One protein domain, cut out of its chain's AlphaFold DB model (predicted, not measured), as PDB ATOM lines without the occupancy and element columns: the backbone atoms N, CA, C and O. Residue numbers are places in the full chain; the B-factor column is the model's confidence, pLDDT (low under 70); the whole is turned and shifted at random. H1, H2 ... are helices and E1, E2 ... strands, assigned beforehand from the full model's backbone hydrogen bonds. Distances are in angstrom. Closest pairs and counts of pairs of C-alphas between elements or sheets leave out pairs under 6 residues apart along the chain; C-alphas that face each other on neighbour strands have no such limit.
ATOM      1  N   ILE A   5      95.091  72.012 100.061       93.56
ATOM      2  CA  ILE A   5      95.810  73.065  99.348       93.56
ATOM      3  C   ILE A   5      96.455  73.986 100.384       93.56
ATOM      4  O   ILE A   5      95.752  74.649 101.144       93.56
ATOM      5  N   CYS A   6      97.786  74.018 100.432       93.69
ATOM      6  CA  CYS A   6      98.543  74.817 101.398       93.69
ATOM      7  C   CYS A   6      99.859  75.346 100.810       93.69
ATOM      8  O   CYS A   6     100.298  74.941  99.729       93.69
ATOM      9  N   ALA A   7     100.499  76.276 101.518       94.19
ATOM     10  CA  ALA A   7     101.837  76.734 101.182       94.19
ATOM     11  C   ALA A   7     102.896  75.731 101.672       94.19
ATOM     12  O   ALA A   7     102.855  75.244 102.802       94.19
ATOM     13  N   THR A   8     103.887  75.462 100.828       95.00
ATOM     14  CA  THR A   8     105.027  74.580 101.101       95.00
ATOM     15  C   THR A   8     106.342  75.245 100.695       95.00
ATOM     16  O   THR A   8     106.356  76.242  99.966       95.00
ATOM     17  N   LYS A   9     107.470  74.686 101.133       95.88
ATOM     18  CA  LYS A   9     108.796  75.139 100.706       95.88
ATOM     19  C   LYS A   9     109.073  74.668  99.281       95.88
ATOM     20  O   LYS A   9     109.045  73.473  98.997       95.88
ATOM     21  N   CYS A  10     109.397  75.596  98.388       94.69
ATOM     22  CA  CYS A  10     109.848  75.275  97.042       94.69
ATOM     23  C   CYS A  10     111.178  74.497  97.105       94.69
ATOM     24  O   CYS A  10     112.143  75.022  97.669       94.69
ATOM     25  N   PRO A  11     111.272  73.303  96.490       93.19
ATOM     26  CA  PRO A  11     112.513  72.530  96.459       93.19
ATOM     27  C   PRO A  11     113.651  73.216  95.699       93.19
ATOM     28  O   PRO A  11     114.808  72.960  96.003       93.19
ATOM     29  N   ASN A  12     113.326  74.072  94.722       92.81
ATOM     30  CA  ASN A  12     114.321  74.758  93.903       92.81
ATOM     31  C   ASN A  12     114.809  76.061  94.562       92.81
ATOM     32  O   ASN A  12     115.976  76.185  94.907       92.81
ATOM     33  N   CYS A  13     113.914  77.026  94.802       93.12
ATOM     34  CA  CYS A  13     114.312  78.355  95.293       93.12
ATOM     35  C   CYS A  13     114.162  78.574  96.809       93.12
ATOM     36  O   CYS A  13     114.451  79.659  97.308       93.12
ATOM     37  N   GLY A  14     113.630  77.601  97.560       93.19
ATOM     38  CA  GLY A  14     113.456  77.705  99.018       93.19
ATOM     39  C   GLY A  14     112.394  78.703  99.511       93.19
ATOM     40  O   GLY A  14     112.207  78.835 100.725       93.19
ATOM     41  N   ARG A  15     111.685  79.392  98.607       93.50
ATOM     42  CA  ARG A  15     110.554  80.286  98.923       93.50
ATOM     43  C   ARG A  15     109.222  79.543  98.969       93.50
ATOM     44  O   ARG A  15     109.190  78.330  98.785       93.50
ATOM     45  N   SER A  16     108.121  80.251  99.214       93.56
ATOM     46  CA  SER A  16     106.792  79.641  99.190       93.56
ATOM     47  C   SER A  16     106.409  79.128  97.794       93.56
ATOM     48  O   SER A  16     106.621  79.771  96.761       93.56
ATOM     49  N   ALA A  17     105.849  77.927  97.780       94.62
ATOM     50  CA  ALA A  17     105.169  77.295  96.662       94.62
ATOM     51  C   ALA A  17     103.790  76.832  97.136       94.62
ATOM     52  O   ALA A  17     103.564  76.666  98.332       94.62
ATOM     53  N   ILE A  18     102.872  76.616  96.205       94.44
ATOM     54  CA  ILE A  18     101.561  76.046  96.501       94.44
ATOM     55  C   ILE A  18     101.652  74.542  96.308       94.44
ATOM     56  O   ILE A  18     102.158  74.083  95.285       94.44
ATOM     57  N   GLN A  19     101.157  73.790  97.282       95.44
ATOM     58  CA  GLN A  19     101.000  72.350  97.209       95.44
ATOM     59  C   GLN A  19      99.516  72.005  97.229       95.44
ATOM     60  O   GLN A  19      98.800  72.430  98.128       95.44
ATOM     61  N   ASP A  20      99.087  71.203  96.263       94.75
ATOM     62  CA  ASP A  20      97.807  70.500  96.264       94.75
ATOM     63  C   ASP A  20      98.088  69.014  96.520       94.75
ATOM     64  O   ASP A  20      98.768  68.366  95.717       94.75
ATOM     65  N   TYR A  21      97.644  68.496  97.666       93.12
ATOM     66  CA  TYR A  21      97.921  67.134  98.117       93.12
ATOM     67  C   TYR A  21      96.653  66.294  98.265       93.12
ATOM     68  O   TYR A  21      95.783  66.573  99.095       93.12
ATOM     69  N   TYR A  22      96.588  65.203  97.507       91.31
ATOM     70  CA  TYR A  22      95.536  64.198  97.582       91.31
ATOM     71  C   TYR A  22      95.976  63.072  98.521       91.31
ATOM     72  O   TYR A  22      96.546  62.062  98.112       91.31
ATOM     73  N   TYR A  23      95.665  63.233  99.806       85.38
ATOM     74  CA  TYR A  23      96.122  62.352 100.888       85.38
ATOM     75  C   TYR A  23      95.709  60.873 100.755       85.38
ATOM     76  O   TYR A  23      96.322  60.015 101.379       85.38
ATOM     77  N   ARG A  24      94.675  60.544  99.967       85.62
ATOM     78  CA  ARG A  24      94.227  59.149  99.771       85.62
ATOM     79  C   ARG A  24      95.050  58.382  98.744       85.62
ATOM     80  O   ARG A  24      95.140  57.165  98.838       85.62
ATOM     81  N   SER A  25      95.573  59.082  97.746       85.88
ATOM     82  CA  SER A  25      96.303  58.506  96.615       85.88
ATOM     83  C   SER A  25      97.796  58.842  96.649       85.88
ATOM     84  O   SER A  25      98.558  58.315  95.843       85.88
ATOM     85  N   ASP A  26      98.224  59.684  97.595       86.00
ATOM     86  CA  ASP A  26      99.578  60.242  97.683       86.00
ATOM     87  C   ASP A  26      99.992  61.024  96.416       86.00
ATOM     88  O   ASP A  26     101.174  61.183  96.092       86.00
ATOM     89  N   GLU A  27      99.001  61.530  95.678       90.88
ATOM     90  CA  GLU A  27      99.217  62.408  94.533       90.88
ATOM     91  C   GLU A  27      99.452  63.828  95.023       90.88
ATOM     92  O   GLU A  27      98.776  64.321  95.932       90.88
ATOM     93  N   LYS A  28     100.417  64.510  94.415       94.50
ATOM     94  CA  LYS A  28     100.738  65.886  94.779       94.50
ATOM     95  C   LYS A  28     101.087  66.707  93.561       94.50
ATOM     96  O   LYS A  28     101.793  66.238  92.668       94.50
ATOM     97  N   THR A  29     100.646  67.953  93.578       95.00
ATOM     98  CA  THR A  29     101.099  68.978  92.644       95.00
ATOM     99  C   THR A  29     101.739  70.101  93.441       95.00
ATOM    100  O   THR A  29     101.136  70.600  94.385       95.00
ATOM    101  N   ILE A  30     102.961  70.490  93.088       95.44
ATOM    102  CA  ILE A  30     103.659  71.637  93.668       95.44
ATOM    103  C   ILE A  30     103.911  72.640  92.553       95.44
ATOM    104  O   ILE A  30     104.509  72.293  91.536       95.44
ATOM    105  N   VAL A  31     103.486  73.884  92.759       95.12
ATOM    106  CA  VAL A  31     103.674  74.985  91.809       95.12
ATOM    107  C   VAL A  31     104.297  76.171  92.530       95.12
ATOM    108  O   VAL A  31     103.750  76.680  93.508       95.12
ATOM    109  N   CYS A  32     105.445  76.640  92.052       94.31
ATOM    110  CA  CYS A  32     106.102  77.824  92.588       94.31
ATOM    111  C   CYS A  32     105.932  79.017  91.645       94.31
ATOM    112  O   CYS A  32     106.650  79.144  90.656       94.31
ATOM    113  N   TYR A  33     105.074  79.969  92.011       91.75
ATOM    114  CA  TYR A  33     104.918  81.245  91.296       91.75
ATOM    115  C   TYR A  33     106.062  82.251  91.546       91.75
ATOM    116  O   TYR A  33     105.880  83.458  91.386       91.75
ATOM    117  N   ARG A  34     107.232  81.772  91.993       92.06
ATOM    118  CA  ARG A  34     108.449  82.574  92.191       92.06
ATOM    119  C   ARG A  34     109.508  82.192  91.162       92.06
ATOM    120  O   ARG A  34     109.820  82.990  90.291       92.06
ATOM    121  N   CYS A  35     110.018  80.962  91.234       92.94
ATOM    122  CA  CYS A  35     111.017  80.441  90.289       92.94
ATOM    123  C   CYS A  35     110.416  79.664  89.115       92.94
ATOM    124  O   CYS A  35     111.137  79.324  88.189       92.94
ATOM    125  N   GLY A  36     109.119  79.358  89.139       92.62
ATOM    126  CA  GLY A  36     108.488  78.545  88.104       92.62
ATOM    127  C   GLY A  36     108.657  77.035  88.292       92.62
ATOM    128  O   GLY A  36     108.348  76.273  87.383       92.62
ATOM    129  N   PHE A  37     109.147  76.578  89.449       95.00
ATOM    130  CA  PHE A  37     109.230  75.147  89.745       95.00
ATOM    131  C   PHE A  37     107.848  74.494  89.663       95.00
ATOM    132  O   PHE A  37     106.872  75.009  90.220       95.00
ATOM    133  N   TYR A  38     107.793  73.331  89.023       94.94
ATOM    134  CA  TYR A  38     106.590  72.527  88.907       94.94
ATOM    135  C   TYR A  38     106.914  71.058  89.152       94.94
ATOM    136  O   TYR A  38     107.832  70.501  88.550       94.94
ATOM    137  N   LEU A  39     106.128  70.419  90.010       95.38
ATOM    138  CA  LEU A  39     106.149  68.979  90.219       95.38
ATOM    139  C   LEU A  39     104.718  68.469  90.197       95.38
ATOM    140  O   LEU A  39     103.876  68.976  90.934       95.38
ATOM    141  N   LYS A  40     104.465  67.423  89.424       94.88
ATOM    142  CA  LYS A  40     103.207  66.688  89.438       94.88
ATOM    143  C   LYS A  40     103.508  65.214  89.610       94.88
ATOM    144  O   LYS A  40     104.194  64.624  88.785       94.88
ATOM    145  N   ARG A  41     102.991  64.622  90.678       93.06
ATOM    146  CA  ARG A  41     103.068  63.188  90.949       93.06
ATOM    147  C   ARG A  41     101.663  62.618  90.893       93.06
ATOM    148  O   ARG A  41     100.819  63.018  91.691       93.06
ATOM    149  N   GLN A  42     101.434  61.704  89.959       92.19
ATOM    150  CA  GLN A  42     100.137  61.062  89.741       92.19
ATOM    151  C   GLN A  42     100.268  59.547  89.789       92.19
ATOM    152  O   GLN A  42     101.322  59.004  89.444       92.19
ATOM    153  N   ILE A  43      99.197  58.858  90.179       88.31
ATOM    154  CA  ILE A  43      99.159  57.397  90.084       88.31
ATOM    155  C   ILE A  43      99.152  57.004  88.605       88.31
ATOM    156  O   ILE A  43      98.347  57.495  87.816       88.31
ATOM    157  N   GLN A  44     100.053  56.098  88.240       86.19
ATOM    158  CA  GLN A  44     100.083  55.479  86.919       86.19
ATOM    159  C   GLN A  44      99.377  54.121  86.929       86.19
ATOM    160  O   GLN A  44      98.655  53.801  85.990       86.19
ATOM    161  N   ASP A  45      99.587  53.334  87.985       81.00
ATOM    162  CA  ASP A  45      98.978  52.015  88.150       81.00
ATOM    163  C   ASP A  45      98.737  51.728  89.636       81.00
ATOM    164  O   ASP A  45      99.685  51.558  90.411       81.00
ATOM    165  N   ILE A  46      97.457  51.700  90.022       77.19
ATOM    166  CA  ILE A  46      97.007  51.449  91.397       77.19
ATOM    167  C   ILE A  46      97.078  49.965  91.784       77.19
ATOM    168  O   ILE A  46      97.100  49.652  92.971       77.19
ATOM    169  N   TYR A  47      97.133  49.057  90.804       81.69
ATOM    170  CA  TYR A  47      97.125  47.607  91.026       81.69
ATOM    171  C   TYR A  47      98.536  47.001  91.053       81.69
ATOM    172  O   TYR A  47      98.704  45.839  91.427       81.69
ATOM    173  N   ALA A  48      99.562  47.775  90.688       79.12
ATOM    174  CA  ALA A  48     100.959  47.380  90.828       79.12
ATOM    175  C   ALA A  48     101.394  47.329  92.308       79.12
ATOM    176  O   ALA A  48     100.976  48.155  93.118       79.12
ATOM    177  N   SER A  49     102.281  46.387  92.649       78.31
ATOM    178  CA  SER A  49     102.926  46.295  93.966       78.31
ATOM    179  C   SER A  49     104.447  46.471  93.821       78.31
ATOM    180  O   SER A  49     105.093  45.585  93.254       78.31
ATOM    181  N   PRO A  50     105.039  47.592  94.285       80.50
ATOM    182  CA  PRO A  50     104.380  48.774  94.856       80.50
ATOM    183  C   PRO A  50     103.623  49.606  93.804       80.50
ATOM    184  O   PRO A  50     103.924  49.533  92.609       80.50
ATOM    185  N   THR A  51     102.663  50.420  94.263       81.75
ATOM    186  CA  THR A  51     101.897  51.359  93.426       81.75
ATOM    187  C   THR A  51     102.845  52.231  92.612       81.75
ATOM    188  O   THR A  51     103.780  52.829  93.155       81.75
ATOM    189  N   LYS A  52     102.616  52.312  91.298       86.50
ATOM    190  CA  LYS A  52     103.482  53.081  90.401       86.50
ATOM    191  C   LYS A  52     102.983  54.507  90.271       86.50
ATOM    192  O   LYS A  52     101.803  54.740  90.006       86.50
ATOM    193  N   TYR A  53     103.911  55.446  90.385       88.56
ATOM    194  CA  TYR A  53     103.664  56.869  90.205       88.56
ATOM    195  C   TYR A  53     104.419  57.377  88.984       88.56
ATOM    196  O   TYR A  53     105.570  57.004  88.759       88.56
ATOM    197  N   LYS A  54     103.778  58.261  88.222       92.12
ATOM    198  CA  LYS A  54     104.433  59.070  87.199       92.12
ATOM    199  C   LYS A  54     104.721  60.443  87.791       92.12
ATOM    200  O   LYS A  54     103.819  61.079  88.338       92.12
ATOM    201  N   GLU A  55     105.962  60.892  87.656       93.25
ATOM    202  CA  GLU A  55     106.380  62.231  88.058       93.25
ATOM    203  C   GLU A  55     106.722  63.076  86.831       93.25
ATOM    204  O   GLU A  55     107.486  62.662  85.961       93.25
ATOM    205  N   GLU A  56     106.140  64.268  86.766       93.12
ATOM    206  CA  GLU A  56     106.487  65.315  85.812       93.12
ATOM    207  C   GLU A  56     107.118  66.458  86.599       93.12
ATOM    208  O   GLU A  56     106.502  66.996  87.523       93.12
ATOM    209  N   ARG A  57     108.358  66.812  86.260       93.19
ATOM    210  CA  ARG A  57     109.138  67.813  86.985       93.19
ATOM    211  C   ARG A  57     109.751  68.820  86.023       93.19
ATOM    212  O   ARG A  57     110.397  68.433  85.054       93.19
ATOM    213  N   TYR A  58     109.600  70.097  86.356       91.81
ATOM    214  CA  TYR A  58     110.294  71.215  85.730       91.81
ATOM    215  C   TYR A  58     110.966  72.031  86.828       91.81
ATOM    216  O   TYR A  58     110.304  72.458  87.777       91.81
ATOM    217  N   ASP A  59     112.277  72.249  86.711       87.00
ATOM    218  CA  ASP A  59     113.018  72.972  87.744       87.00
ATOM    219  C   ASP A  59     112.596  74.450  87.812       87.00
ATOM    220  O   ASP A  59     112.526  75.014  88.899       87.00
ATOM    221  N   GLY A  60     112.134  75.021  86.697       90.62
ATOM    222  CA  GLY A  60     111.579  76.369  86.639       90.62
ATOM    223  C   GLY A  60     112.643  77.421  86.354       90.62
ATOM    224  O   GLY A  60     113.706  77.425  86.969       90.62
ATOM    225  N   LEU A 127     110.513  86.434 100.365       90.69
ATOM    226  CA  LEU A 127     110.608  85.784 101.669       90.69
ATOM    227  C   LEU A 127     111.009  84.303 101.542       90.69
ATOM    228  O   LEU A 127     110.369  83.546 100.802       90.69
ATOM    229  N   PRO A 128     112.025  83.848 102.301       93.38
ATOM    230  CA  PRO A 128     112.243  82.426 102.536       93.38
ATOM    231  C   PRO A 128     110.997  81.785 103.154       93.38
ATOM    232  O   PRO A 128     110.279  82.436 103.919       93.38
ATOM    233  N   PHE A 129     110.757  80.502 102.871       94.81
ATOM    234  CA  PHE A 129     109.533  79.833 103.325       94.81
ATOM    235  C   PHE A 129     109.320  79.900 104.845       94.81
ATOM    236  O   PHE A 129     108.203  80.139 105.281       94.81
ATOM    237  N   GLU A 130     110.372  79.774 105.656       94.56
ATOM    238  CA  GLU A 130     110.240  79.845 107.121       94.56
ATOM    239  C   GLU A 130     109.791  81.233 107.607       94.56
ATOM    240  O   GLU A 130     108.943  81.347 108.491       94.56
ATOM    241  N   ALA A 131     110.304  82.301 106.987       94.38
ATOM    242  CA  ALA A 131     109.881  83.666 107.291       94.38
ATOM    243  C   ALA A 131     108.430  83.904 106.847       94.38
ATOM    244  O   ALA A 131     107.641  84.502 107.579       94.38
ATOM    245  N   TYR A 132     108.063  83.384 105.672       93.69
ATOM    246  CA  TYR A 132     106.689  83.402 105.183       93.69
ATOM    247  C   TYR A 132     105.738  82.656 106.131       93.69
ATOM    248  O   TYR A 132     104.713  83.203 106.529       93.69
ATOM    249  N   LYS A 133     106.105  81.441 106.553       93.75
ATOM    250  CA  LYS A 133     105.335  80.628 107.497       93.75
ATOM    251  C   LYS A 133     105.107  81.375 108.805       93.75
ATOM    252  O   LYS A 133     103.969  81.455 109.258       93.75
ATOM    253  N   LYS A 134     106.155  81.977 109.375       94.25
ATOM    254  CA  LYS A 134     106.038  82.794 110.589       94.25
ATOM    255  C   LYS A 134     105.049  83.950 110.399       94.25
ATOM    256  O   LYS A 134     104.143  84.099 111.212       94.25
ATOM    257  N   LYS A 135     105.158  84.692 109.289       93.31
ATOM    258  CA  LYS A 135     104.224  85.779 108.943       93.31
ATOM    259  C   LYS A 135     102.775  85.285 108.837       93.31
ATOM    260  O   LYS A 135     101.861  85.973 109.285       93.31
ATOM    261  N   MET A 136     102.549  84.098 108.267       92.94
ATOM    262  CA  MET A 136     101.203  83.520 108.167       92.94
ATOM    263  C   MET A 136     100.641  83.131 109.539       92.94
ATOM    264  O   MET A 136      99.474  83.401 109.803       92.94
ATOM    265  N   LEU A 137     101.458  82.559 110.428       93.00
ATOM    266  CA  LEU A 137     101.039  82.224 111.796       93.00
ATOM    267  C   LEU A 137     100.722  83.481 112.619       93.00
ATOM    268  O   LEU A 137      99.734  83.505 113.345       93.00
ATOM    269  N   GLU A 138     101.508  84.548 112.466       94.38
ATOM    270  CA  GLU A 138     101.238  85.839 113.117       94.38
ATOM    271  C   GLU A 138      99.923  86.467 112.627       94.38
ATOM    272  O   GLU A 138      99.187  87.054 113.417       94.38
ATOM    273  N   LYS A 139      99.604  86.322 111.335       93.50
ATOM    274  CA  LYS A 139      98.404  86.912 110.723       93.50
ATOM    275  C   LYS A 139      97.126  86.102 110.962       93.50
ATOM    276  O   LYS A 139      96.072  86.693 111.189       93.50
ATOM    277  N   TYR A 140      97.201  84.776 110.862       92.00
ATOM    278  CA  TYR A 140      96.040  83.874 110.889       92.00
ATOM    279  C   TYR A 140      95.921  83.061 112.187       92.00
ATOM    280  O   TYR A 140      94.965  82.304 112.350       92.00
ATOM    281  N   GLY A 141      96.863  83.230 113.118       92.44
ATOM    282  CA  GLY A 141      96.915  82.529 114.397       92.44
ATOM    283  C   GLY A 141      97.810  81.289 114.362       92.44
ATOM    284  O   GLY A 141      97.857  80.546 113.379       92.44
ATOM    285  N   ASP A 142      98.505  81.046 115.472       94.06
ATOM    286  CA  ASP A 142      99.401  79.903 115.649       94.06
ATOM    287  C   ASP A 142      98.639  78.657 116.136       94.06
ATOM    288  O   ASP A 142      98.736  78.248 117.294       94.06
ATOM    289  N   THR A 143      97.822  78.086 115.250       92.94
ATOM    290  CA  THR A 143      97.078  76.841 115.490       92.94
ATOM    291  C   THR A 143      97.839  75.627 114.961       92.94
ATOM    292  O   THR A 143      98.702  75.747 114.090       92.94
ATOM    293  N   GLU A 144      97.504  74.433 115.456       89.62
ATOM    294  CA  GLU A 144      98.054  73.174 114.933       89.62
ATOM    295  C   GLU A 144      97.820  73.046 113.422       89.62
ATOM    296  O   GLU A 144      98.764  72.800 112.668       89.62
ATOM    297  N   ASP A 145      96.602  73.351 112.965       87.69
ATOM    298  CA  ASP A 145      96.259  73.352 111.544       87.69
ATOM    299  C   ASP A 145      97.172  74.282 110.740       87.69
ATOM    300  O   ASP A 145      97.780  73.835 109.774       87.69
ATOM    301  N   ASN A 146      97.369  75.537 111.155       89.19
ATOM    302  CA  ASN A 146      98.198  76.488 110.402       89.19
ATOM    303  C   ASN A 146      99.698  76.132 110.423       89.19
ATOM    304  O   ASN A 146     100.442  76.514 109.514       89.19
ATOM    305  N   ARG A 147     100.172  75.381 111.429       87.31
ATOM    306  CA  ARG A 147     101.560  74.879 111.478       87.31
ATOM    307  C   ARG A 147     101.824  73.786 110.442       87.31
ATOM    308  O   ARG A 147     102.969  73.683 109.981       87.31
ATOM    309  N   HIS A 148     100.803  73.001 110.089       86.06
ATOM    310  CA  HIS A 148     100.873  71.897 109.122       86.06
ATOM    311  C   HIS A 148     100.329  72.266 107.731       86.06
ATOM    312  O   HIS A 148     100.844  71.798 106.718       86.06
ATOM    313  N   MET A 149      99.328  73.140 107.678       90.81
ATOM    314  CA  MET A 149      98.631  73.633 106.492       90.81
ATOM    315  C   MET A 149      98.793  75.149 106.425       90.81
ATOM    316  O   MET A 149      97.866  75.913 106.681       90.81
TER     317      MET A 149
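This is residues 5 to 60 and 127 to 149 of the 154 residues of an uncharacterized protein of Sporosarcina ureilytica (UniProt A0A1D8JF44). A strongly twisted sheet of five strands forms one long wall, and two short helices, H1 and H2, sit together past its E1 edge, at one end of the longest axis. The E4 and E5 hairpin makes the opposite end of that axis. The printed part has 79 residues with five named strands followed by two named helices, E1 E2 E3 E4 E5 H1 H2, and the sheet order E1 - E2 - E3 - E4 - E5 is all antiparallel. The class is mixed, helices and strands. The whole is loose, with a radius of gyration of the C-alphas of 14.6 A, and only just flat, with spans of 44 by 29 by 14 A.

In the sheet, E4 is the longest strand by residues, residues 38 to 45, 21.9 A from first to last C-alpha. E5, residues 52 to 58, is 19.9 A long, and E3, residues 27 to 31, is 13.6 A. E2, residues 16 to 22, is 19.2 A long, and E1, residues 5 to 9, is 13.2 A, with C-alpha 5 at (95.810, 73.065, 99.348). H1, residues 129 to 140, is 16.0 A long and begins with C-alpha 129 at (109.533, 79.833, 103.325). H2, residues 144 to 148, is 6.6 A long and ends with C-alpha 148 at (100.873, 71.897, 109.122).

The five strands form a meander, each the antiparallel neighbour of the one before, and each successive pair is a hairpin. From edge to edge the strands' lines turn by 63 degrees. E1 and E5 are the edge strands. E1 and E2 stand at 133 degrees between directions, with N 8 and O 17 at 2.8 A. E2 and E3 stand at 161 degrees, with N 20 and O 29 at 2.8 A. E3 and E4 stand at 164 degrees, with N 30 and O 39 at 2.8 A. E4 and E5 stand at 162 degrees, with N 40 and O 56 at 2.8 A. H1 is on the sheet, and its closest C-alphas to E2 are those of Phe 129 and Ser 16, 5.0 A apart. H2 only grazes the sheet with residues 146 to 148. H1 and H2 touch, the closest C-alphas being those of Leu 137 and Asn 146, 6.6 A apart. In H1 and H2 every O i to N i+4 pair is within hydrogen-bond range.

The two C-alphas farthest apart are those of Ala 48 and Glu 138, at 44.5 A. Residues 61 to 126 are not printed, and C-alphas 60 and 127 are 17.8 A apart across this cut, which falls in the link from E5 to H1. Of the links that are printed whole, no link is long. The mean pLDDT of the printed part is 91.2, and no printed residue is under 70.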